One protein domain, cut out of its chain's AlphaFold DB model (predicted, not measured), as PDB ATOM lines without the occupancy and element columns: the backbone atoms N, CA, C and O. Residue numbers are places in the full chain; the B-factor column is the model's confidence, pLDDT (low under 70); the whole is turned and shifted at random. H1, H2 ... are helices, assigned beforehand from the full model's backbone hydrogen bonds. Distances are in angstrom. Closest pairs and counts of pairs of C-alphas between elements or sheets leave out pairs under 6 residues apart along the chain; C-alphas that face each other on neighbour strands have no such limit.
ATOM      1  N   GLN A   6     175.289 157.929 103.278       88.69
ATOM      2  CA  GLN A   6     174.309 158.540 102.375       88.69
ATOM      3  C   GLN A   6     172.978 158.811 103.083       88.69
ATOM      4  O   GLN A   6     172.412 159.896 102.933       88.69
ATOM      5  N   ASN A   7     172.513 157.842 103.876       88.12
ATOM      6  CA  ASN A   7     171.267 157.944 104.630       88.12
ATOM      7  C   ASN A   7     171.371 159.019 105.715       88.12
ATOM      8  O   ASN A   7     170.533 159.912 105.760       88.12
ATOM      9  N   TYR A   8     172.454 159.010 106.498       92.69
ATOM     10  CA  TYR A   8     172.717 160.022 107.525       92.69
ATOM     11  C   TYR A   8     172.794 161.444 106.953       92.69
ATOM     12  O   TYR A   8     172.144 162.359 107.457       92.69
ATOM     13  N   ILE A   9     173.538 161.638 105.861       91.12
ATOM     14  CA  ILE A   9     173.665 162.939 105.196       91.12
ATOM     15  C   ILE A   9     172.308 163.389 104.640       91.12
ATOM     16  O   ILE A   9     171.960 164.565 104.736       91.12
ATOM     17  N   SER A  10     171.528 162.471 104.064       90.56
ATOM     18  CA  SER A  10     170.189 162.781 103.549       90.56
ATOM     19  C   SER A  10     169.226 163.157 104.673       90.56
ATOM     20  O   SER A  10     168.496 164.134 104.532       90.56
ATOM     21  N   TRP A  11     169.280 162.455 105.805       93.62
ATOM     22  CA  TRP A  11     168.505 162.770 107.003       93.62
ATOM     23  C   TRP A  11     168.891 164.131 107.598       93.62
ATOM     24  O   TRP A  11     168.014 164.953 107.861       93.62
ATOM     25  N   CYS A  12     170.189 164.442 107.700       91.62
ATOM     26  CA  CYS A  12     170.655 165.764 108.134       91.62
ATOM     27  C   CYS A  12     170.156 166.873 107.197       91.62
ATOM     28  O   CYS A  12     169.659 167.894 107.663       91.62
ATOM     29  N   ARG A  13     170.218 166.666 105.875       90.44
ATOM     30  CA  ARG A  13     169.687 167.628 104.892       90.44
ATOM     31  C   ARG A  13     168.179 167.804 105.010       90.44
ATOM     32  O   ARG A  13     167.715 168.939 104.979       90.44
ATOM     33  N   TYR A  14     167.435 166.707 105.158       87.50
ATOM     34  CA  TYR A  14     165.984 166.721 105.345       87.50
ATOM     35  C   TYR A  14     165.595 167.519 106.591       87.50
ATOM     36  O   TYR A  14     164.699 168.357 106.548       87.50
ATOM     37  N   LEU A  15     166.328 167.313 107.685       88.38
ATOM     38  CA  LEU A  15     166.138 168.059 108.915       88.38
ATOM     39  C   LEU A  15     166.805 169.432 108.905       88.38
ATOM     40  O   LEU A  15     166.661 170.120 109.895       88.38
ATOM     41  N   HIS A  16     167.515 169.878 107.868       88.94
ATOM     42  CA  HIS A  16     168.310 171.117 107.902       88.94
ATOM     43  C   HIS A  16     169.262 171.192 109.117       88.94
ATOM     44  O   HIS A  16     169.215 172.150 109.900       88.94
ATOM     45  N   LEU A  17     170.064 170.144 109.304       88.06
ATOM     46  CA  LEU A  17     171.124 170.021 110.303       88.06
ATOM     47  C   LEU A  17     172.490 169.980 109.621       88.06
ATOM     48  O   LEU A  17     172.626 169.470 108.505       88.06
ATOM     49  N   GLU A  18     173.507 170.471 110.321       88.81
ATOM     50  CA  GLU A  18     174.897 170.264 109.925       88.81
ATOM     51  C   GLU A  18     175.332 168.832 110.247       88.81
ATOM     52  O   GLU A  18     174.895 168.232 111.228       88.81
ATOM     53  N   SER A  19     176.183 168.265 109.394       88.31
ATOM     54  CA  SER A  19     176.772 166.948 109.633       88.31
ATOM     55  C   SER A  19     177.838 167.053 110.722       88.31
ATOM     56  O   SER A  19     178.747 167.873 110.609       88.31
ATOM     57  N   ASN A  20     177.783 166.168 111.721       87.06
ATOM     58  CA  ASN A  20     178.830 166.072 112.746       87.06
ATOM     59  C   ASN A  20     180.048 165.266 112.276       87.06
ATOM     60  O   ASN A  20     181.061 165.244 112.962       87.06
ATOM     61  N   ILE A  21     179.987 164.659 111.085       85.88
ATOM     62  CA  ILE A  21     181.173 164.109 110.422       85.88
ATOM     63  C   ILE A  21     182.034 165.287 109.962       85.88
ATOM     64  O   ILE A  21     181.759 165.897 108.925       85.88
ATOM     65  N   LYS A  22     183.061 165.605 110.749       80.94
ATOM     66  CA  LYS A  22     184.059 166.633 110.450       80.94
ATOM     67  C   LYS A  22     185.404 165.952 110.254       80.94
ATOM     68  O   LYS A  22     185.926 165.334 111.178       80.94
ATOM     69  N   ILE A  23     185.930 166.039 109.037       72.12
ATOM     70  CA  ILE A  23     187.186 165.410 108.635       72.12
ATOM     71  C   ILE A  23     188.108 166.534 108.133       72.12
ATOM     72  O   ILE A  23     187.744 167.196 107.158       72.12
ATOM     73  N   PRO A  24     189.245 166.808 108.804       64.81
ATOM     74  CA  PRO A  24     190.253 167.756 108.319       64.81
ATOM     75  C   PRO A  24     190.824 167.290 106.976       64.81
ATOM     76  O   PRO A  24     190.937 166.092 106.771       64.81
ATOM     77  N   HIS A  25     191.208 168.194 106.070       57.59
ATOM     78  CA  HIS A  25     191.672 167.855 104.711       57.59
ATOM     79  C   HIS A  25     193.167 167.456 104.605       57.59
ATOM     80  O   HIS A  25     193.739 167.517 103.518       57.59
ATOM     81  N   ASP A  26     193.796 167.015 105.698       59.75
ATOM     82  CA  ASP A  26     195.240 166.729 105.755       59.75
ATOM     83  C   ASP A  26     195.582 165.253 105.491       59.75
ATOM     84  O   ASP A  26     194.716 164.383 105.529       59.75
ATOM     85  N   ALA A  27     196.860 164.935 105.250       53.19
ATOM     86  CA  ALA A  27     197.347 163.584 104.923       53.19
ATOM     87  C   ALA A  27     197.053 162.497 105.993       53.19
ATOM     88  O   ALA A  27     197.146 161.308 105.697       53.19
ATOM     89  N   SER A  28     196.646 162.882 107.210       60.72
ATOM     90  CA  SER A  28     196.158 162.003 108.293       60.72
ATOM     91  C   SER A  28     194.651 161.678 108.215       60.72
ATOM     92  O   SER A  28     194.106 161.018 109.100       60.72
ATOM     93  N   THR A  29     193.976 162.093 107.137       59.41
ATOM     94  CA  THR A  29     192.530 161.930 106.864       59.41
ATOM     95  C   THR A  29     191.993 160.511 107.048       59.41
ATOM     96  O   THR A  29     190.836 160.341 107.429       59.41
ATOM     97  N   GLN A  30     192.805 159.481 106.792       61.97
ATOM     98  CA  GLN A  30     192.345 158.087 106.821       61.97
ATOM     99  C   GLN A  30     191.920 157.613 108.222       61.97
ATOM    100  O   GLN A  30     191.044 156.756 108.332       61.97
ATOM    101  N   GLN A  31     192.492 158.178 109.292       72.38
ATOM    102  CA  GLN A  31     192.193 157.758 110.665       72.38
ATOM    103  C   GLN A  31     190.803 158.232 111.142       72.38
ATOM    104  O   GLN A  31     189.999 157.374 111.515       72.38
ATOM    105  N   PRO A  32     190.434 159.532 111.066       77.00
ATOM    106  CA  PRO A  32     189.086 159.987 111.423       77.00
ATOM    107  C   PRO A  32     187.979 159.323 110.596       77.00
ATOM    108  O   PRO A  32     186.918 158.993 111.125       77.00
ATOM    109  N   GLU A  33     188.221 159.088 109.304       82.38
ATOM    110  CA  GLU A  33     187.260 158.410 108.428       82.38
ATOM    111  C   GLU A  33     186.935 156.995 108.903       82.38
ATOM    112  O   GLU A  33     185.762 156.610 108.964       82.38
ATOM    113  N   LEU A  34     187.968 156.228 109.258       86.62
ATOM    114  CA  LEU A  34     187.806 154.878 109.778       86.62
ATOM    115  C   LEU A  34     187.069 154.887 111.121       86.62
ATOM    116  O   LEU A  34     186.213 154.032 111.331       86.62
ATOM    117  N   LEU A  35     187.334 155.871 111.985       88.31
ATOM    118  CA  LEU A  35     186.662 156.007 113.281       88.31
ATOM    119  C   LEU A  35     185.159 156.263 113.129       88.31
ATOM    120  O   LEU A  35     184.365 155.575 113.765       88.31
ATOM    121  N   TYR A  36     184.738 157.176 112.246       90.38
ATOM    122  CA  TYR A  36     183.305 157.388 112.001       90.38
ATOM    123  C   TYR A  36     182.634 156.151 111.394       90.38
ATOM    124  O   TYR A  36     181.488 155.844 111.730       90.38
ATOM    125  N   ILE A  37     183.314 155.444 110.481       90.81
ATOM    126  CA  ILE A  37     182.781 154.208 109.882       90.81
ATOM    127  C   ILE A  37     182.650 153.122 110.952       90.81
ATOM    128  O   ILE A  37     181.599 152.490 111.043       90.81
ATOM    129  N   GLY A  38     183.689 152.936 111.767       92.12
ATOM    130  CA  GLY A  38     183.703 152.000 112.884       92.12
ATOM    131  C   GLY A  38     182.577 152.295 113.866       92.12
ATOM    132  O   GLY A  38     181.780 151.408 114.148       92.12
ATOM    133  N   LEU A  39     182.426 153.555 114.282       92.31
ATOM    134  CA  LEU A  39     181.347 153.993 115.166       92.31
ATOM    135  C   LEU A  39     179.964 153.634 114.607       92.31
ATOM    136  O   LEU A  39     179.136 153.070 115.318       92.31
ATOM    137  N   TYR A  40     179.708 153.922 113.328       93.19
ATOM    138  CA  TYR A  40     178.426 153.581 112.711       93.19
ATOM    139  C   TYR A  40     178.173 152.069 112.690       93.19
ATOM    140  O   TYR A  40     177.055 151.635 112.961       93.19
ATOM    141  N   LEU A  41     179.193 151.264 112.377       93.12
ATOM    142  CA  LEU A  41     179.073 149.806 112.343       93.12
ATOM    143  C   LEU A  41     178.896 149.196 113.738       93.12
ATOM    144  O   LEU A  41     178.133 148.243 113.863       93.12
ATOM    145  N   LEU A  42     179.532 149.758 114.769       92.81
ATOM    146  CA  LEU A  42     179.343 149.352 116.165       92.81
ATOM    147  C   LEU A  42     177.913 149.642 116.632       92.81
ATOM    148  O   LEU A  42     177.217 148.730 117.072       92.81
ATOM    149  N   ILE A  43     177.425 150.869 116.407       93.62
ATOM    150  CA  ILE A  43     176.027 151.237 116.689       93.62
ATOM    151  C   ILE A  43     175.071 150.294 115.951       93.62
ATOM    152  O   ILE A  43     174.106 149.802 116.528       93.62
ATOM    153  N   TRP A  44     175.331 150.030 114.667       93.50
ATOM    154  CA  TRP A  44     174.489 149.148 113.861       93.50
ATOM    155  C   TRP A  44     174.508 147.696 114.357       93.50
ATOM    156  O   TRP A  44     173.465 147.040 114.340       93.50
ATOM    157  N   GLY A  45     175.667 147.203 114.803       92.12
ATOM    158  CA  GLY A  45     175.845 145.857 115.343       92.12
ATOM    159  C   GLY A  45     175.056 145.630 116.632       92.12
ATOM    160  O   GLY A  45     174.390 144.605 116.766       92.12
ATOM    161  N   GLU A  46     175.054 146.612 117.534       91.56
ATOM    162  CA  GLU A  46     174.352 146.522 118.821       91.56
ATOM    163  C   GLU A  46     172.868 146.919 118.751       91.56
ATOM    164  O   GLU A  46     172.079 146.558 119.625       91.56
ATOM    165  N   ALA A  47     172.429 147.600 117.688       90.81
ATOM    166  CA  ALA A  47     171.059 148.101 117.570       90.81
ATOM    167  C   ALA A  47     169.961 147.018 117.531       90.81
ATOM    168  O   ALA A  47     168.792 147.333 117.773       90.81
ATOM    169  N   SER A  48     170.281 145.754 117.226       89.38
ATOM    170  CA  SER A  48     169.302 144.651 117.178       89.38
ATOM    171  C   SER A  48     168.040 145.037 116.370       89.38
ATOM    172  O   SER A  48     168.155 145.486 115.229       89.38
ATOM    173  N   ASN A  49     166.828 144.920 116.926       90.56
ATOM    174  CA  ASN A  49     165.574 145.303 116.259       90.56
ATOM    175  C   ASN A  49     165.445 146.810 115.964       90.56
ATOM    176  O   ASN A  49     164.695 147.186 115.064       90.56
ATOM    177  N   VAL A  50     166.186 147.684 116.656       92.50
ATOM    178  CA  VAL A  50     166.187 149.136 116.386       92.50
ATOM    179  C   VAL A  50     166.787 149.439 115.007       92.50
ATOM    180  O   VAL A  50     166.477 150.468 114.410       92.50
ATOM    181  N   ARG A  51     167.549 148.506 114.411       91.88
ATOM    182  CA  ARG A  51     168.114 148.663 113.058       91.88
ATOM    183  C   ARG A  51     167.073 148.875 111.956       91.88
ATOM    184  O   ARG A  51     167.410 149.372 110.885       91.88
ATOM    185  N   PHE A  52     165.821 148.486 112.207       89.81
ATOM    186  CA  PHE A  52     164.702 148.697 111.288       89.81
ATOM    187  C   PHE A  52     164.144 150.130 111.332       89.81
ATOM    188  O   PHE A  52     163.194 150.432 110.615       89.81
ATOM    189  N   MET A  53     164.740 151.013 112.139       93.31
ATOM    190  CA  MET A  53     164.413 152.435 112.247       93.31
ATOM    191  C   MET A  53     165.638 153.278 111.834       93.31
ATOM    192  O   MET A  53     166.422 153.699 112.690       93.31
ATOM    193  N   PRO A  54     165.871 153.489 110.523       91.62
ATOM    194  CA  PRO A  54     167.103 154.113 110.038       91.62
ATOM    195  C   PRO A  54     167.311 155.552 110.533       91.62
ATOM    196  O   PRO A  54     168.445 155.961 110.767       91.62
ATOM    197  N   GLU A  55     166.249 156.322 110.739       93.31
ATOM    198  CA  GLU A  55     166.304 157.702 111.218       93.31
ATOM    199  C   GLU A  55     166.559 157.759 112.724       93.31
ATOM    200  O   GLU A  55     167.260 158.655 113.193       93.31
ATOM    201  N   CYS A  56     166.098 156.751 113.468       94.00
ATOM    202  CA  CYS A  56     166.522 156.524 114.849       94.00
ATOM    203  C   CYS A  56     168.027 156.228 114.930       94.00
ATOM    204  O   CYS A  56     168.727 156.810 115.757       94.00
ATOM    205  N   LEU A  57     168.556 155.377 114.040       94.44
ATOM    206  CA  LEU A  57     170.003 155.144 113.960       94.44
ATOM    207  C   LEU A  57     170.763 156.420 113.596       94.44
ATOM    208  O   LEU A  57     171.814 156.693 114.171       94.44
ATOM    209  N   CYS A  58     170.228 157.226 112.673       94.75
ATOM    210  CA  CYS A  58     170.822 158.514 112.323       94.75
ATOM    211  C   CYS A  58     170.858 159.464 113.523       94.75
ATOM    212  O   CYS A  58     171.851 160.163 113.680       94.75
ATOM    213  N   TYR A  59     169.829 159.469 114.374       94.50
ATOM    214  CA  TYR A  59     169.800 160.256 115.607       94.50
ATOM    215  C   TYR A  59     170.889 159.831 116.598       94.50
ATOM    216  O   TYR A  59     171.664 160.679 117.043       94.50
ATOM    217  N   ILE A  60     170.999 158.528 116.885       94.50
ATOM    218  CA  ILE A  60     172.034 157.977 117.778       94.50
ATOM    219  C   ILE A  60     173.426 158.315 117.231       94.50
ATOM    220  O   ILE A  60     174.250 158.911 117.924       94.50
ATOM    221  N   PHE A  61     173.661 158.018 115.949       95.06
ATOM    222  CA  PHE A  61     174.928 158.321 115.290       95.06
ATOM    223  C   PHE A  61     175.223 159.824 115.271       95.06
ATOM    224  O   PHE A  61     176.366 160.212 115.465       95.06
ATOM    225  N   HIS A  62     174.224 160.690 115.075       94.38
ATOM    226  CA  HIS A  62     174.424 162.139 115.058       94.38
ATOM    227  C   HIS A  62     175.037 162.642 116.366       94.38
ATOM    228  O   HIS A  62     175.958 163.457 116.324       94.38
ATOM    229  N   HIS A  63     174.542 162.159 117.505       91.81
ATOM    230  CA  HIS A  63     175.062 162.540 118.812       91.81
ATOM    231  C   HIS A  63     176.429 161.918 119.093       91.81
ATOM    232  O   HIS A  63     177.371 162.645 119.392       91.81
ATOM    233  N   MET A  64     176.584 160.611 118.885       91.19
ATOM    234  CA  MET A  64     177.864 159.944 119.147       91.19
ATOM    235  C   MET A  64     178.980 160.397 118.201       91.19
ATOM    236  O   MET A  64     180.140 160.428 118.590       91.19
ATOM    237  N   ALA A  65     178.659 160.789 116.965       90.94
ATOM    238  CA  ALA A  65     179.633 161.371 116.045       90.94
ATOM    239  C   ALA A  65     180.137 162.734 116.538       90.94
ATOM    240  O   ALA A  65     181.292 163.075 116.300       90.94
ATOM    241  N   ARG A  66     179.294 163.508 117.235       88.62
ATOM    242  CA  ARG A  66     179.726 164.744 117.894       88.62
ATOM    243  C   ARG A  66     180.658 164.439 119.062       88.62
ATOM    244  O   ARG A  66     181.711 165.056 119.140       88.62
ATOM    245  N   ASP A  67     180.296 163.473 119.902       85.75
ATOM    246  CA  ASP A  67     181.129 163.052 121.033       85.75
ATOM    247  C   ASP A  67     182.497 162.541 120.534       85.75
ATOM    248  O   ASP A  67     183.540 162.946 121.039       85.75
ATOM    249  N   LEU A  68     182.513 161.742 119.460       86.31
ATOM    250  CA  LEU A  68     183.737 161.275 118.802       86.31
ATOM    251  C   LEU A  68     184.574 162.430 118.234       86.31
ATOM    252  O   LEU A  68     185.795 162.425 118.372       86.31
ATOM    253  N   TYR A  69     183.942 163.419 117.600       83.94
ATOM    254  CA  TYR A  69     184.649 164.603 117.114       83.94
ATOM    255  C   TYR A  69     185.319 165.372 118.256       83.94
ATOM    256  O   TYR A  69     186.472 165.784 118.113       83.94
ATOM    257  N   ASP A  70     184.609 165.552 119.371       79.06
ATOM    258  CA  ASP A  70     185.115 166.261 120.544       79.06
ATOM    259  C   ASP A  70     186.296 165.495 121.179       79.06
ATOM    260  O   ASP A  70     187.297 166.124 121.516       79.06
ATOM    261  N   ILE A  71     186.245 164.154 121.222       78.56
ATOM    262  CA  ILE A  71     187.355 163.285 121.668       78.56
ATOM    263  C   ILE A  71     188.579 163.404 120.747       78.56
ATOM    264  O   ILE A  71     189.702 163.529 121.224       78.56
ATOM    265  N   ILE A  72     188.384 163.369 119.424       77.56
ATOM    266  CA  ILE A  72     189.491 163.449 118.452       77.56
ATOM    267  C   ILE A  72     190.140 164.842 118.452       77.56
ATOM    268  O   ILE A  72     191.331 164.965 118.180       77.56
ATOM    269  N   SER A  73     189.358 165.897 118.692       70.88
ATOM    270  CA  SER A  73     189.805 167.282 118.492       70.88
ATOM    271  C   SER A  73     190.554 167.890 119.680       70.88
ATOM    272  O   SER A  73     191.026 169.015 119.529       70.88
ATOM    273  N   ASP A  74     190.623 167.203 120.828       62.72
ATOM    274  CA  ASP A  74     191.362 167.590 122.048       62.72
ATOM    275  C   ASP A  74     191.226 169.087 122.424       62.72
ATOM    276  O   ASP A  74     192.177 169.775 122.785       62.72
ATOM    277  N   ARG A  75     190.026 169.653 122.222       53.56
ATOM    278  CA  ARG A  75     189.795 171.113 122.146       53.56
ATOM    279  C   ARG A  75     189.137 171.727 123.385       53.56
ATOM    280  O   ARG A  75     188.542 172.802 123.281       53.56
ATOM    281  N   ARG A  76     189.209 171.080 124.549       51.25
ATOM    282  CA  ARG A  76     188.720 171.654 125.815       51.25
ATOM    283  C   ARG A  76     189.760 171.513 126.919       51.25
ATOM    284  O   ARG A  76     190.348 170.456 127.074       51.25
ATOM    285  N   GLU A  77     189.927 172.587 127.687       47.28
ATOM    286  CA  GLU A  77     190.766 172.644 128.896       47.28
ATOM    287  C   GLU A  77     190.203 171.785 130.051       47.28
ATOM    288  O   GLU A  77     190.936 171.460 130.979       47.28
ATOM    289  N   ASP A  78     188.937 171.355 129.961       52.91
ATOM    290  CA  ASP A  78     188.278 170.461 130.918       52.91
ATOM    291  C   ASP A  78     188.145 169.036 130.355       52.91
ATOM    292  O   ASP A  78     187.742 168.854 129.200       52.91
ATOM    293  N   SER A  79     188.404 168.021 131.190       55.31
ATOM    294  CA  SER A  79     188.225 166.605 130.845       55.31
ATOM    295  C   SER A  79     186.791 166.343 130.372       55.31
ATOM    296  O   SER A  79     185.842 166.414 131.158       55.31
ATOM    297  N   PHE A  80     186.612 166.046 129.085       57.97
ATOM    298  CA  PHE A  80     185.332 165.565 128.581       57.97
ATOM    299  C   PHE A  80     185.052 164.197 129.205       57.97
ATOM    300  O   PHE A  80     185.782 163.247 128.947       57.97
ATOM    301  N   ASP A  81     183.996 164.115 130.013       59.12
ATOM    302  CA  ASP A  81     183.379 162.856 130.425       59.12
ATOM    303  C   ASP A  81     182.253 162.548 129.421       59.12
ATOM    304  O   ASP A  81     181.184 163.170 129.498       59.12
ATOM    305  N   PRO A  82     182.448 161.616 128.467       63.78
ATOM    306  CA  PRO A  82     181.370 161.067 127.673       63.78
ATOM    307  C   PRO A  82     180.207 160.663 128.579       63.78
ATOM    308  O   PRO A  82     180.433 160.078 129.646       63.78
ATOM    309  N   PRO A  83     178.954 160.891 128.155       63.16
ATOM    310  CA  PRO A  83     177.805 160.712 129.036       63.16
ATOM    311  C   PRO A  83     177.659 159.293 129.605       63.16
ATOM    312  O   PRO A  83     177.039 159.111 130.647       63.16
ATOM    313  N   PHE A  84     178.242 158.304 128.926       64.12
ATOM    314  CA  PHE A  84     178.162 156.884 129.264       64.12
ATOM    315  C   PHE A  84     179.470 156.324 129.853       64.12
ATOM    316  O   PHE A  84     179.532 155.143 130.176       64.12
ATOM    317  N   GLN A  85     180.515 157.148 130.025       60.47
ATOM    318  CA  GLN A  85     181.814 156.693 130.543       60.47
ATOM    319  C   GLN A  85     181.773 156.365 132.047       60.47
ATOM    320  O   GLN A  85     182.548 155.535 132.515       60.47
ATOM    321  N   ARG A  86     180.845 156.963 132.806       54.50
ATOM    322  CA  ARG A  86     180.739 156.777 134.267       54.50
ATOM    323  C   ARG A  86     180.113 155.452 134.701       54.50
ATOM    324  O   ARG A  86     180.226 155.110 135.873       54.50
ATOM    325  N   GLU A  87     179.462 154.721 133.797       58.66
ATOM    326  CA  GLU A  87     178.761 153.481 134.162       58.66
ATOM    327  C   GLU A  87     179.647 152.228 134.084       58.66
ATOM    328  O   GLU A  87     179.326 151.229 134.717       58.66
ATOM    329  N   GLY A  88     180.803 152.290 133.403       56.47
ATOM    330  CA  GLY A  88     181.906 151.322 133.536       56.47
ATOM    331  C   GLY A  88     181.615 149.859 133.166       56.47
ATOM    332  O   GLY A  88     182.510 149.028 133.291       56.47
ATOM    333  N   SER A  89     180.399 149.526 132.730       68.12
ATOM    334  CA  SER A  89     180.002 148.172 132.344       68.12
ATOM    335  C   SER A  89     180.120 147.960 130.837       68.12
ATOM    336  O   SER A  89     179.677 148.820 130.071       68.12
ATOM    337  N   ASP A  90     180.595 146.785 130.421       71.75
ATOM    338  CA  ASP A  90     180.716 146.383 129.008       71.75
ATOM    339  C   ASP A  90     179.387 146.498 128.224       71.75
ATOM    340  O   ASP A  90     179.398 146.724 127.017       71.75
ATOM    341  N   ASP A  91     178.239 146.456 128.915       80.94
ATOM    342  CA  ASP A  91     176.894 146.511 128.323       80.94
ATOM    343  C   ASP A  91     176.221 147.902 128.385       80.94
ATOM    344  O   ASP A  91     175.018 148.027 128.130       80.94
ATOM    345  N   ALA A  92     176.953 148.967 128.735       83.44
ATOM    346  CA  ALA A  92     176.357 150.286 128.996       83.44
ATOM    347  C   ALA A  92     175.595 150.855 127.782       83.44
ATOM    348  O   ALA A  92     174.503 151.409 127.927       83.44
ATOM    349  N   PHE A  93     176.118 150.685 126.561       87.50
ATOM    350  CA  PHE A  93     175.437 151.155 125.347       87.50
ATOM    351  C   PHE A  93     174.109 150.421 125.117       87.50
ATOM    352  O   PHE A  93     173.074 151.050 124.860       87.50
ATOM    353  N   LEU A  94     174.118 149.096 125.264       88.81
ATOM    354  CA  LEU A  94     172.925 148.273 125.137       88.81
ATOM    355  C   LEU A  94     171.863 148.679 126.166       88.81
ATOM    356  O   LEU A  94     170.710 148.872 125.787       88.81
ATOM    357  N   GLN A  95     172.239 148.852 127.435       87.19
ATOM    358  CA  GLN A  95     171.298 149.138 128.523       87.19
ATOM    359  C   GLN A  95     170.747 150.569 128.495       87.19
ATOM    360  O   GLN A  95     169.560 150.780 128.754       87.19
ATOM    361  N   LEU A  96     171.573 151.558 128.151       86.25
ATOM    362  CA  LEU A  96     171.202 152.974 128.252       86.25
ATOM    363  C   LEU A  96     170.658 153.553 126.948       86.25
ATOM    364  O   LEU A  96     169.832 154.467 126.975       86.25
ATOM    365  N   VAL A  97     171.114 153.045 125.799       89.88
ATOM    366  CA  VAL A  97     170.739 153.589 124.488       89.88
ATOM    367  C   VAL A  97     169.731 152.686 123.791       89.88
ATOM    368  O   VAL A  97     168.652 153.138 123.403       89.88
ATOM    369  N   ILE A  98     170.049 151.401 123.633       92.56
ATOM    370  CA  ILE A  98     169.241 150.499 122.803       92.56
ATOM    371  C   ILE A  98     168.022 149.961 123.558       92.56
ATOM    372  O   ILE A  98     166.906 149.995 123.030       92.56
ATOM    373  N   GLN A  99     168.197 149.496 124.794       90.94
ATOM    374  CA  GLN A  99     167.153 148.845 125.582       90.94
ATOM    375  C   GLN A  99     165.924 149.738 125.834       90.94
ATOM    376  O   GLN A  99     164.808 149.236 125.670       90.94
ATOM    377  N   PRO A 100     166.039 151.048 126.139       91.06
ATOM    378  CA  PRO A 100     164.866 151.902 126.320       91.06
ATOM    379  C   PRO A 100     164.018 152.008 125.046       91.06
ATOM    380  O   PRO A 100     162.790 151.933 125.105       91.06
ATOM    381  N   ILE A 101     164.661 152.119 123.880       92.00
ATOM    382  CA  ILE A 101     163.982 152.189 122.577       92.00
ATOM    383  C   ILE A 101     163.360 150.830 122.235       92.00
ATOM    384  O   ILE A 101     162.205 150.755 121.809       92.00
ATOM    385  N   TYR A 102     164.101 149.746 122.471       91.69
ATOM    386  CA  TYR A 102     163.614 148.384 122.285       91.69
ATOM    387  C   TYR A 102     162.371 148.098 123.134       91.69
ATOM    388  O   TYR A 102     161.410 147.522 122.629       91.69
ATOM    389  N   ASN A 103     162.345 148.537 124.394       90.81
ATOM    390  CA  ASN A 103     161.205 148.334 125.285       90.81
ATOM    391  C   ASN A 103     159.937 149.021 124.758       90.81
ATOM    392  O   ASN A 103     158.853 148.444 124.836       90.81
ATOM    393  N   VAL A 104     160.058 150.207 124.149       89.00
ATOM    394  CA  VAL A 104     158.926 150.872 123.478       89.00
ATOM    395  C   VAL A 104     158.415 150.026 122.315       89.00
ATOM    396  O   VAL A 104     157.216 149.761 122.230       89.00
ATOM    397  N   ILE A 105     159.315 149.550 121.451       89.19
ATOM    398  CA  ILE A 105     158.970 148.679 120.316       89.19
ATOM    399  C   ILE A 105     158.281 147.400 120.808       89.19
ATOM    400  O   ILE A 105     157.254 146.994 120.263       89.19
ATOM    401  N   HIS A 106     158.829 146.772 121.848       88.75
ATOM    402  CA  HIS A 106     158.293 145.553 122.437       88.75
ATOM    403  C   HIS A 106     156.879 145.780 122.987       88.75
ATOM    404  O   HIS A 106     155.962 145.034 122.644       88.75
ATOM    405  N   ASN A 107     156.674 146.843 123.766       86.44
ATOM    406  CA  ASN A 107     155.372 147.194 124.331       86.44
ATOM    407  C   ASN A 107     154.329 147.489 123.241       86.44
ATOM    408  O   ASN A 107     153.189 147.037 123.321       86.44
ATOM    409  N   GLU A 108     154.707 148.190 122.174       85.25
ATOM    410  CA  GLU A 108     153.812 148.431 121.036       85.25
ATOM    411  C   GLU A 108     153.479 147.136 120.273       85.25
ATOM    412  O   GLU A 108     152.332 146.915 119.862       85.25
ATOM    413  N   ALA A 109     154.450 146.232 120.130       84.88
ATOM    414  CA  ALA A 109     154.249 144.938 119.489       84.88
ATOM    415  C   ALA A 109     153.304 144.034 120.297       84.88
ATOM    416  O   ALA A 109     152.410 143.408 119.711       84.88
ATOM    417  N   THR A 110     153.434 143.995 121.629       84.75
ATOM    418  CA  THR A 110     152.518 143.233 122.497       84.75
ATOM    419  C   THR A 110     151.102 143.814 122.467       84.75
ATOM    420  O   THR A 110     150.129 143.059 122.368       84.75
ATOM    421  N   MET A 111     150.964 145.145 122.416       78.62
ATOM    422  CA  MET A 111     149.671 145.818 122.249       78.62
ATOM    423  C   MET A 111     148.947 145.459 120.950       78.62
ATOM    424  O   MET A 111     147.713 145.474 120.921       78.62
ATOM    425  N   SER A 112     149.676 145.109 119.885       77.44
ATOM    426  CA  SER A 112     149.062 144.694 118.617       77.44
ATOM    427  C   SER A 112     148.226 143.408 118.743       77.44
ATOM    428  O   SER A 112     147.397 143.136 117.871       77.44
ATOM    429  N   LYS A 113     148.444 142.605 119.805       79.69
ATOM    430  CA  LYS A 113     147.865 141.264 120.011       79.69
ATOM    431  C   LYS A 113     147.909 140.418 118.728       79.69
ATOM    432  O   LYS A 113     146.880 139.924 118.265       79.69
ATOM    433  N   ARG A 114     149.099 140.297 118.125       72.25
ATOM    434  CA  ARG A 114     149.341 139.577 116.854       72.25
ATOM    435  C   ARG A 114     148.513 140.111 115.670       72.25
ATOM    436  O   ARG A 114     148.077 139.346 114.820       72.25
ATOM    437  N   GLY A 115     148.270 141.422 115.627       65.44
ATOM    438  CA  GLY A 115     147.548 142.085 114.533       65.44
ATOM    439  C   GLY A 115     146.019 142.043 114.634       65.44
ATOM    440  O   GLY A 115     145.340 142.518 113.728       65.44
ATOM    441  N   THR A 116     145.459 141.524 115.731       66.62
ATOM    442  CA  THR A 116     143.999 141.516 115.957       66.62
ATOM    443  C   THR A 116     143.453 142.892 116.349       66.62
ATOM    444  O   THR A 116     142.264 143.171 116.193       66.62
ATOM    445  N   VAL A 117     144.316 143.784 116.843       72.38
ATOM    446  CA  VAL A 117     143.943 145.147 117.227       72.38
ATOM    447  C   VAL A 117     144.109 146.093 116.038       72.38
ATOM    448  O   VAL A 117     145.135 146.088 115.359       72.38
ATOM    449  N   SER A 118     143.111 146.961 115.824       65.62
ATOM    450  CA  SER A 118     143.160 148.015 114.801       65.62
ATOM    451  C   SER A 118     144.495 148.765 114.835       65.62
ATOM    452  O   SER A 118     144.901 149.259 115.890       65.62
ATOM    453  N   HIS A 119     145.126 148.915 113.665       64.56
ATOM    454  CA  HIS A 119     146.384 149.649 113.473       64.56
ATOM    455  C   HIS A 119     146.348 151.094 113.989       64.56
ATOM    456  O   HIS A 119     147.391 151.699 114.188       64.56
ATOM    457  N   SER A 120     145.166 151.656 114.241       63.91
ATOM    458  CA  SER A 120     145.009 152.971 114.869       63.91
ATOM    459  C   SER A 120     145.414 153.026 116.346       63.91
ATOM    460  O   SER A 120     145.666 154.110 116.864       63.91
ATOM    461  N   LYS A 121     145.462 151.881 117.039       69.19
ATOM    462  CA  LYS A 121     145.633 151.813 118.499       69.19
ATOM    463  C   LYS A 121     147.076 151.537 118.948       69.19
ATOM    464  O   LYS A 121     147.387 151.741 120.123       69.19
ATOM    465  N   TRP A 122     147.942 151.093 118.039       75.31
ATOM    466  CA  TRP A 122     149.335 150.713 118.301       75.31
ATOM    467  C   TRP A 122     150.260 151.241 117.194       75.31
ATOM    468  O   TRP A 122     149.796 151.475 116.078       75.31
ATOM    469  N   ARG A 123     151.542 151.460 117.498       79.69
ATOM    470  CA  ARG A 123     152.549 152.011 116.572       79.69
ATOM    471  C   ARG A 123     153.469 150.908 116.051       79.69
ATOM    472  O   ARG A 123     153.941 150.088 116.828       79.69
ATOM    473  N   ASN A 124     153.726 150.877 114.750       83.31
ATOM    474  CA  ASN A 124     154.729 149.991 114.159       83.31
ATOM    475  C   ASN A 124     156.116 150.674 114.119       83.31
ATOM    476  O   ASN A 124     156.271 151.814 114.558       83.31
ATOM    477  N   TYR A 125     157.125 149.974 113.588       81.88
ATOM    478  CA  TYR A 125     158.475 150.526 113.419       81.88
ATOM    479  C   TYR A 125     158.486 151.821 112.600       81.88
ATOM    480  O   TYR A 125     159.233 152.729 112.936       81.88
ATOM    481  N   ASP A 126     157.636 151.930 111.577       83.56
ATOM    482  CA  ASP A 126     157.537 153.114 110.718       83.56
ATOM    483  C   ASP A 126     156.981 154.324 111.494       83.56
ATOM    484  O   ASP A 126     157.608 155.378 111.535       83.56
ATOM    485  N   ASP A 127     155.894 154.132 112.248       82.94
ATOM    486  CA  ASP A 127     155.288 155.150 113.120       82.94
ATOM    487  C   ASP A 127     156.243 155.615 114.238       82.94
ATOM    488  O   ASP A 127     156.133 156.731 114.759       82.94
ATOM    489  N   LEU A 128     157.124 154.727 114.713       87.62
ATOM    490  CA  LEU A 128     158.153 155.054 115.704       87.62
ATOM    491  C   LEU A 128     159.313 155.815 115.063       87.62
ATOM    492  O   LEU A 128     159.782 156.803 115.623       87.62
ATOM    493  N   ASN A 129     159.738 155.383 113.881       90.50
ATOM    494  CA  ASN A 129     160.816 155.990 113.115       90.50
ATOM    495  C   ASN A 129     160.467 157.409 112.642       90.50
ATOM    496  O   ASN A 129     161.317 158.298 112.665       90.50
ATOM    497  N   GLU A 130     159.191 157.655 112.338       85.62
ATOM    498  CA  GLU A 130     158.660 158.968 111.963       85.62
ATOM    499  C   GLU A 130     158.923 160.053 113.024       85.62
ATOM    500  O   GLU A 130     159.071 161.234 112.707       85.62
ATOM    501  N   TYR A 131     159.043 159.668 114.299       85.75
ATOM    502  CA  TYR A 131     159.382 160.595 115.384       85.75
ATOM    503  C   TYR A 131     160.703 161.340 115.121       85.75
ATOM    504  O   TYR A 131     160.849 162.516 115.466       85.75
ATOM    505  N   PHE A 132     161.648 160.684 114.445       90.25
ATOM    506  CA  PHE A 132     162.966 161.222 114.110       90.25
ATOM    507  C   PHE A 132     162.973 162.052 112.818       90.25
ATOM    508  O   PHE A 132     164.026 162.524 112.395       90.25
ATOM    509  N   TRP A 133     161.813 162.292 112.202       86.12
ATOM    510  CA  TRP A 133     161.659 163.199 111.058       86.12
ATOM    511  C   TRP A 133     161.439 164.658 111.475       86.12
ATOM    512  O   TRP A 133     161.227 165.531 110.635       86.12
ATOM    513  N   SER A 134     161.512 164.970 112.772       84.12
ATOM    514  CA  SER A 134     161.356 166.334 113.270       84.12
ATOM    515  C   SER A 134     162.512 166.756 114.161       84.12
ATOM    516  O   SER A 134     162.882 166.035 115.081       84.12
ATOM    517  N   LYS A 135     162.971 168.010 114.021       85.44
ATOM    518  CA  LYS A 135     163.915 168.641 114.967       85.44
ATOM    519  C   LYS A 135     163.430 168.630 116.427       85.44
ATOM    520  O   LYS A 135     164.210 168.907 117.334       85.44
ATOM    521  N   LYS A 136     162.142 168.358 116.667       83.69
ATOM    522  CA  LYS A 136     161.576 168.225 118.013       83.69
ATOM    523  C   LYS A 136     162.203 167.073 118.802       83.69
ATOM    524  O   LYS A 136     162.327 167.232 120.014       83.69
ATOM    525  N   CYS A 137     162.653 165.996 118.145       86.00
ATOM    526  CA  CYS A 137     163.283 164.861 118.829       86.00
ATOM    527  C   CYS A 137     164.500 165.308 119.658       86.00
ATOM    528  O   CYS A 137     164.578 164.979 120.832       86.00
ATOM    529  N   PHE A 138     165.351 166.196 119.134       86.88
ATOM    530  CA  PHE A 138     166.512 166.729 119.860       86.88
ATOM    531  C   PHE A 138     166.154 167.500 121.137       86.88
ATOM    532  O   PHE A 138     166.919 167.501 122.096       86.88
ATOM    533  N   LYS A 139     164.997 168.177 121.165       84.50
ATOM    534  CA  LYS A 139     164.550 168.948 122.339       84.50
ATOM    535  C   LYS A 139     163.828 168.081 123.368       84.50
ATOM    536  O   LYS A 139     163.940 168.343 124.563       84.50
ATOM    537  N   GLN A 140     163.048 167.116 122.887       83.50
ATOM    538  CA  GLN A 140     162.159 166.290 123.703       83.50
ATOM    539  C   GLN A 140     162.845 165.027 124.220       83.50
ATOM    540  O   GLN A 140     162.731 164.733 125.401       83.50
ATOM    541  N   LEU A 141     163.546 164.300 123.348       85.88
ATOM    542  CA  LEU A 141     164.246 163.066 123.696       85.88
ATOM    543  C   LEU A 141     165.591 163.358 124.368       85.88
ATOM    544  O   LEU A 141     165.939 162.663 125.312       85.88
ATOM    545  N   ARG A 142     166.286 164.428 123.944       85.62
ATOM    546  CA  ARG A 142     167.599 164.872 124.459       85.62
ATOM    547  C   ARG A 142     168.712 163.816 124.295       85.62
ATOM    548  O   ARG A 142     168.496 162.730 123.753       85.62
ATOM    549  N   TRP A 143     169.933 164.184 124.685       84.00
ATOM    550  CA  TRP A 143     171.098 163.295 124.732       84.00
ATOM    551  C   TRP A 143     171.955 163.620 125.967       84.00
ATOM    552  O   TRP A 143     172.467 164.741 126.031       84.00
ATOM    553  N   PRO A 144     172.109 162.702 126.945       85.19
ATOM    554  CA  PRO A 144     171.455 161.391 127.080       85.19
ATOM    555  C   PRO A 144     169.929 161.442 127.020       85.19
ATOM    556  O   PRO A 144     169.321 162.491 127.246       85.19
ATOM    557  N   MET A 145     169.319 160.312 126.666       85.94
ATOM    558  CA  MET A 145     167.875 160.242 126.470       85.94
ATOM    559  C   MET A 145     167.133 160.422 127.794       85.94
ATOM    560  O   MET A 145     167.406 159.716 128.760       85.94
ATOM    561  N   ASP A 146     166.180 161.351 127.830       84.31
ATOM    562  CA  ASP A 146     165.342 161.610 128.998       84.31
ATOM    563  C   ASP A 146     164.230 160.544 129.102       84.31
ATOM    564  O   ASP A 146     163.343 160.506 128.231       84.31
ATOM    565  N   PRO A 147     164.212 159.698 130.155       79.50
ATOM    566  CA  PRO A 147     163.161 158.699 130.363       79.50
ATOM    567  C   PRO A 147     161.766 159.314 130.546       79.50
ATOM    568  O   PRO A 147     160.756 158.625 130.393       79.50
ATOM    569  N   ALA A 148     161.682 160.608 130.880       78.75
ATOM    570  CA  ALA A 148     160.423 161.332 131.010       78.75
ATOM    571  C   ALA A 148     159.847 161.815 129.666       78.75
ATOM    572  O   ALA A 148     158.729 162.336 129.653       78.75
ATOM    573  N   SER A 149     160.568 161.643 128.553       81.88
ATOM    574  CA  SER A 149     160.125 162.099 127.233       81.88
ATOM    575  C   SER A 149     158.859 161.381 126.742       81.88
ATOM    576  O   SER A 149     158.616 160.205 127.027       81.88
ATOM    577  N   ASP A 150     158.059 162.081 125.929       78.94
ATOM    578  CA  ASP A 150     156.808 161.555 125.355       78.94
ATOM    579  C   ASP A 150     157.014 160.314 124.466       78.94
ATOM    580  O   ASP A 150     156.052 159.608 124.149       78.94
ATOM    581  N   PHE A 151     158.254 160.057 124.040       82.81
ATOM    582  CA  PHE A 151     158.632 158.882 123.259       82.81
ATOM    583  C   PHE A 151     158.577 157.595 124.098       82.81
ATOM    584  O   PHE A 151     158.108 156.574 123.596       82.81
ATOM    585  N   PHE A 152     158.976 157.658 125.375       83.62
ATOM    586  CA  PHE A 152     158.964 156.522 126.310       83.62
ATOM    587  C   PHE A 152     157.674 156.422 127.140       83.62
ATOM    588  O   PHE A 152     157.564 155.571 128.023       83.62
ATOM    589  N   ALA A 153     156.689 157.290 126.895       75.00
ATOM    590  CA  ALA A 153     155.438 157.293 127.643       75.00
ATOM    591  C   ALA A 153     154.661 155.974 127.454       75.00
ATOM    592  O   ALA A 153     154.240 155.635 126.346       75.00
ATOM    593  N   ASP A 154     154.445 155.253 128.559       63.91
ATOM    594  CA  ASP A 154     153.753 153.965 128.561       63.91
ATOM    595  C   ASP A 154     152.245 154.135 128.271       63.91
ATOM    596  O   ASP A 154     151.550 154.852 129.002       63.91
ATOM    597  N   PRO A 155     151.700 153.456 127.245       56.53
ATOM    598  CA  PRO A 155     150.279 153.497 126.900       56.53
ATOM    599  C   PRO A 155     149.336 152.959 127.989       56.53
ATOM    600  O   PRO A 155     148.143 153.277 127.960       56.53
ATOM    601  N   THR A 156     149.820 152.127 128.915       51.31
ATOM    602  CA  THR A 156     148.995 151.519 129.973       51.31
ATOM    603  C   THR A 156     148.738 152.476 131.139       51.31
ATOM    604  O   THR A 156     147.619 152.515 131.651       51.31
ATOM    605  N   LYS A 157     149.715 153.323 131.492       50.94
ATOM    606  CA  LYS A 157     149.562 154.344 132.542       50.94
ATOM    607  C   LYS A 157     148.591 155.449 132.131       50.94
ATOM    608  O   LYS A 157     147.722 155.814 132.914       50.94
ATOM    609  N   THR A 158     148.627 155.880 130.867       47.75
ATOM    610  CA  THR A 158     147.727 156.934 130.365       47.75
ATOM    611  C   THR A 158     146.244 156.545 130.439       47.75
ATOM    612  O   THR A 158     145.400 157.425 130.541       47.75
ATOM    613  N   LYS A 159     145.886 155.252 130.388       44.31
ATOM    614  CA  LYS A 159     144.483 154.823 130.541       44.31
ATOM    615  C   LYS A 159     143.992 154.901 131.985       44.31
ATOM    616  O   LYS A 159     142.879 155.364 132.204       44.31
ATOM    617  N   ASN A 160     144.823 154.488 132.938       42.75
ATOM    618  CA  ASN A 160     144.459 154.492 134.355       42.75
ATOM    619  C   ASN A 160     144.334 155.924 134.910       42.75
ATOM    620  O   ASN A 160     143.492 156.172 135.768       42.75
ATOM    621  N   ASP A 161     145.109 156.871 134.369       43.66
ATOM    622  CA  ASP A 161     145.053 158.288 134.755       43.66
ATOM    623  C   ASP A 161     143.867 159.044 134.123       43.66
ATOM    624  O   ASP A 161     143.462 160.081 134.628       43.66
ATOM    625  N   ILE A 162     143.270 158.540 133.033       43.78
ATOM    626  CA  ILE A 162     142.044 159.132 132.458       43.78
ATOM    627  C   ILE A 162     140.802 158.737 133.277       43.78
ATOM    628  O   ILE A 162     139.843 159.501 133.337       43.78
ATOM    629  N   GLU A 163     140.812 157.567 133.924       45.31
ATOM    630  CA  GLU A 163     139.720 157.123 134.804       45.31
ATOM    631  C   GLU A 163     139.790 157.739 136.209       45.31
ATOM    632  O   GLU A 163     138.779 157.805 136.909       45.31
ATOM    633  N   ARG A 164     140.958 158.238 136.626       41.22
ATOM    634  CA  ARG A 164     141.132 158.960 137.888       41.22
ATOM    635  C   ARG A 164     141.203 160.452 137.595       41.22
ATOM    636  O   ARG A 164     142.243 160.959 137.201       41.22
TER     637      ARG A 164
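AT A GLANCE: This is residues 6 to 164 of the 372 residues of the protein "FKS1_dom1 domain-containing protein" of Hordeum vulgare subsp. vulgare (UniProt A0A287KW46). Crossed helices make an elongated body: H2 packs on H4 towards one end, kinked H5 and H6 lie towards the other, and H1 packs across the first part of H4. Residues 25 to 30 stick out at one end, and residues 114 to 119 and 157 to 164 at the other. The 159 printed residues include eight named helices, H1 to H8 in order, and no named strand: all helix. The whole is only just compact, close to loose, with a radius of gyration of the C-alphas of 17.9 A and spans of 62 by 32 by 27 A.

IN THESE COORDINATES: H1 is residues 6 to 14, beginning at C-alpha 6 (174.309, 158.540, 102.375). H2 is residues 30 to 46, 24.5 A long, H3 residues 48 to 52, and H4 residues 54 to 73, 27.6 A. H5 is residues 92 to 111, 27.9 A, with a kink of 49 degrees near residue 99. H6 is residues 125 to 133, H7 136 to 140, and H8 155 to 163, ending at C-alpha 163 (139.720, 157.123, 134.804).

HOW THE PARTS SIT: H4 is the hub. With residues 54 to 58 alone it touches H1, about perpendicular at 84 degrees; C-alphas Tyr 8 and Cys 58 are closest, 5.4 A. H2 touches H4 at a steep tilt of 40 degrees, opposite ways; closest are C-alphas Tyr 40 and Phe 61, 6.4 A. H6 touches residues 54 to 59 of H4 alone, at a steep tilt of 47 degrees; closest are C-alphas Glu 55 and Phe 132, 5.6 A. H3 and H4 only just touch, only at the corner, with 3 pairs of C-alphas within 8 A. H3 touches residues 98 to 102 of H5 alone; closest are C-alphas Val 50 and Tyr 102, 6.5 A. H7 is close to H6 but not clearly touching, and H8 is near H5. O i to N i+4 pairs are all within hydrogen-bond range in H1, H2, H4 and H7; H5 has 13 of 16, H8 3 of 5, H6 2 of 5 with 5 of 6 O i to N i+3, and H3 0 of 1 with 2 of 2.

THE WHOLE: The C-alphas farthest apart, Ala 27 and Arg 164, are 65.3 A apart. The printed part has no cut. Long links join H1 to H2, H4 to H5, H5 to H6 and H7 to H8. Mean pLDDT of the printed part is 79.1; 40 residues are under 70, among them 74 to 89 and 154 to 164.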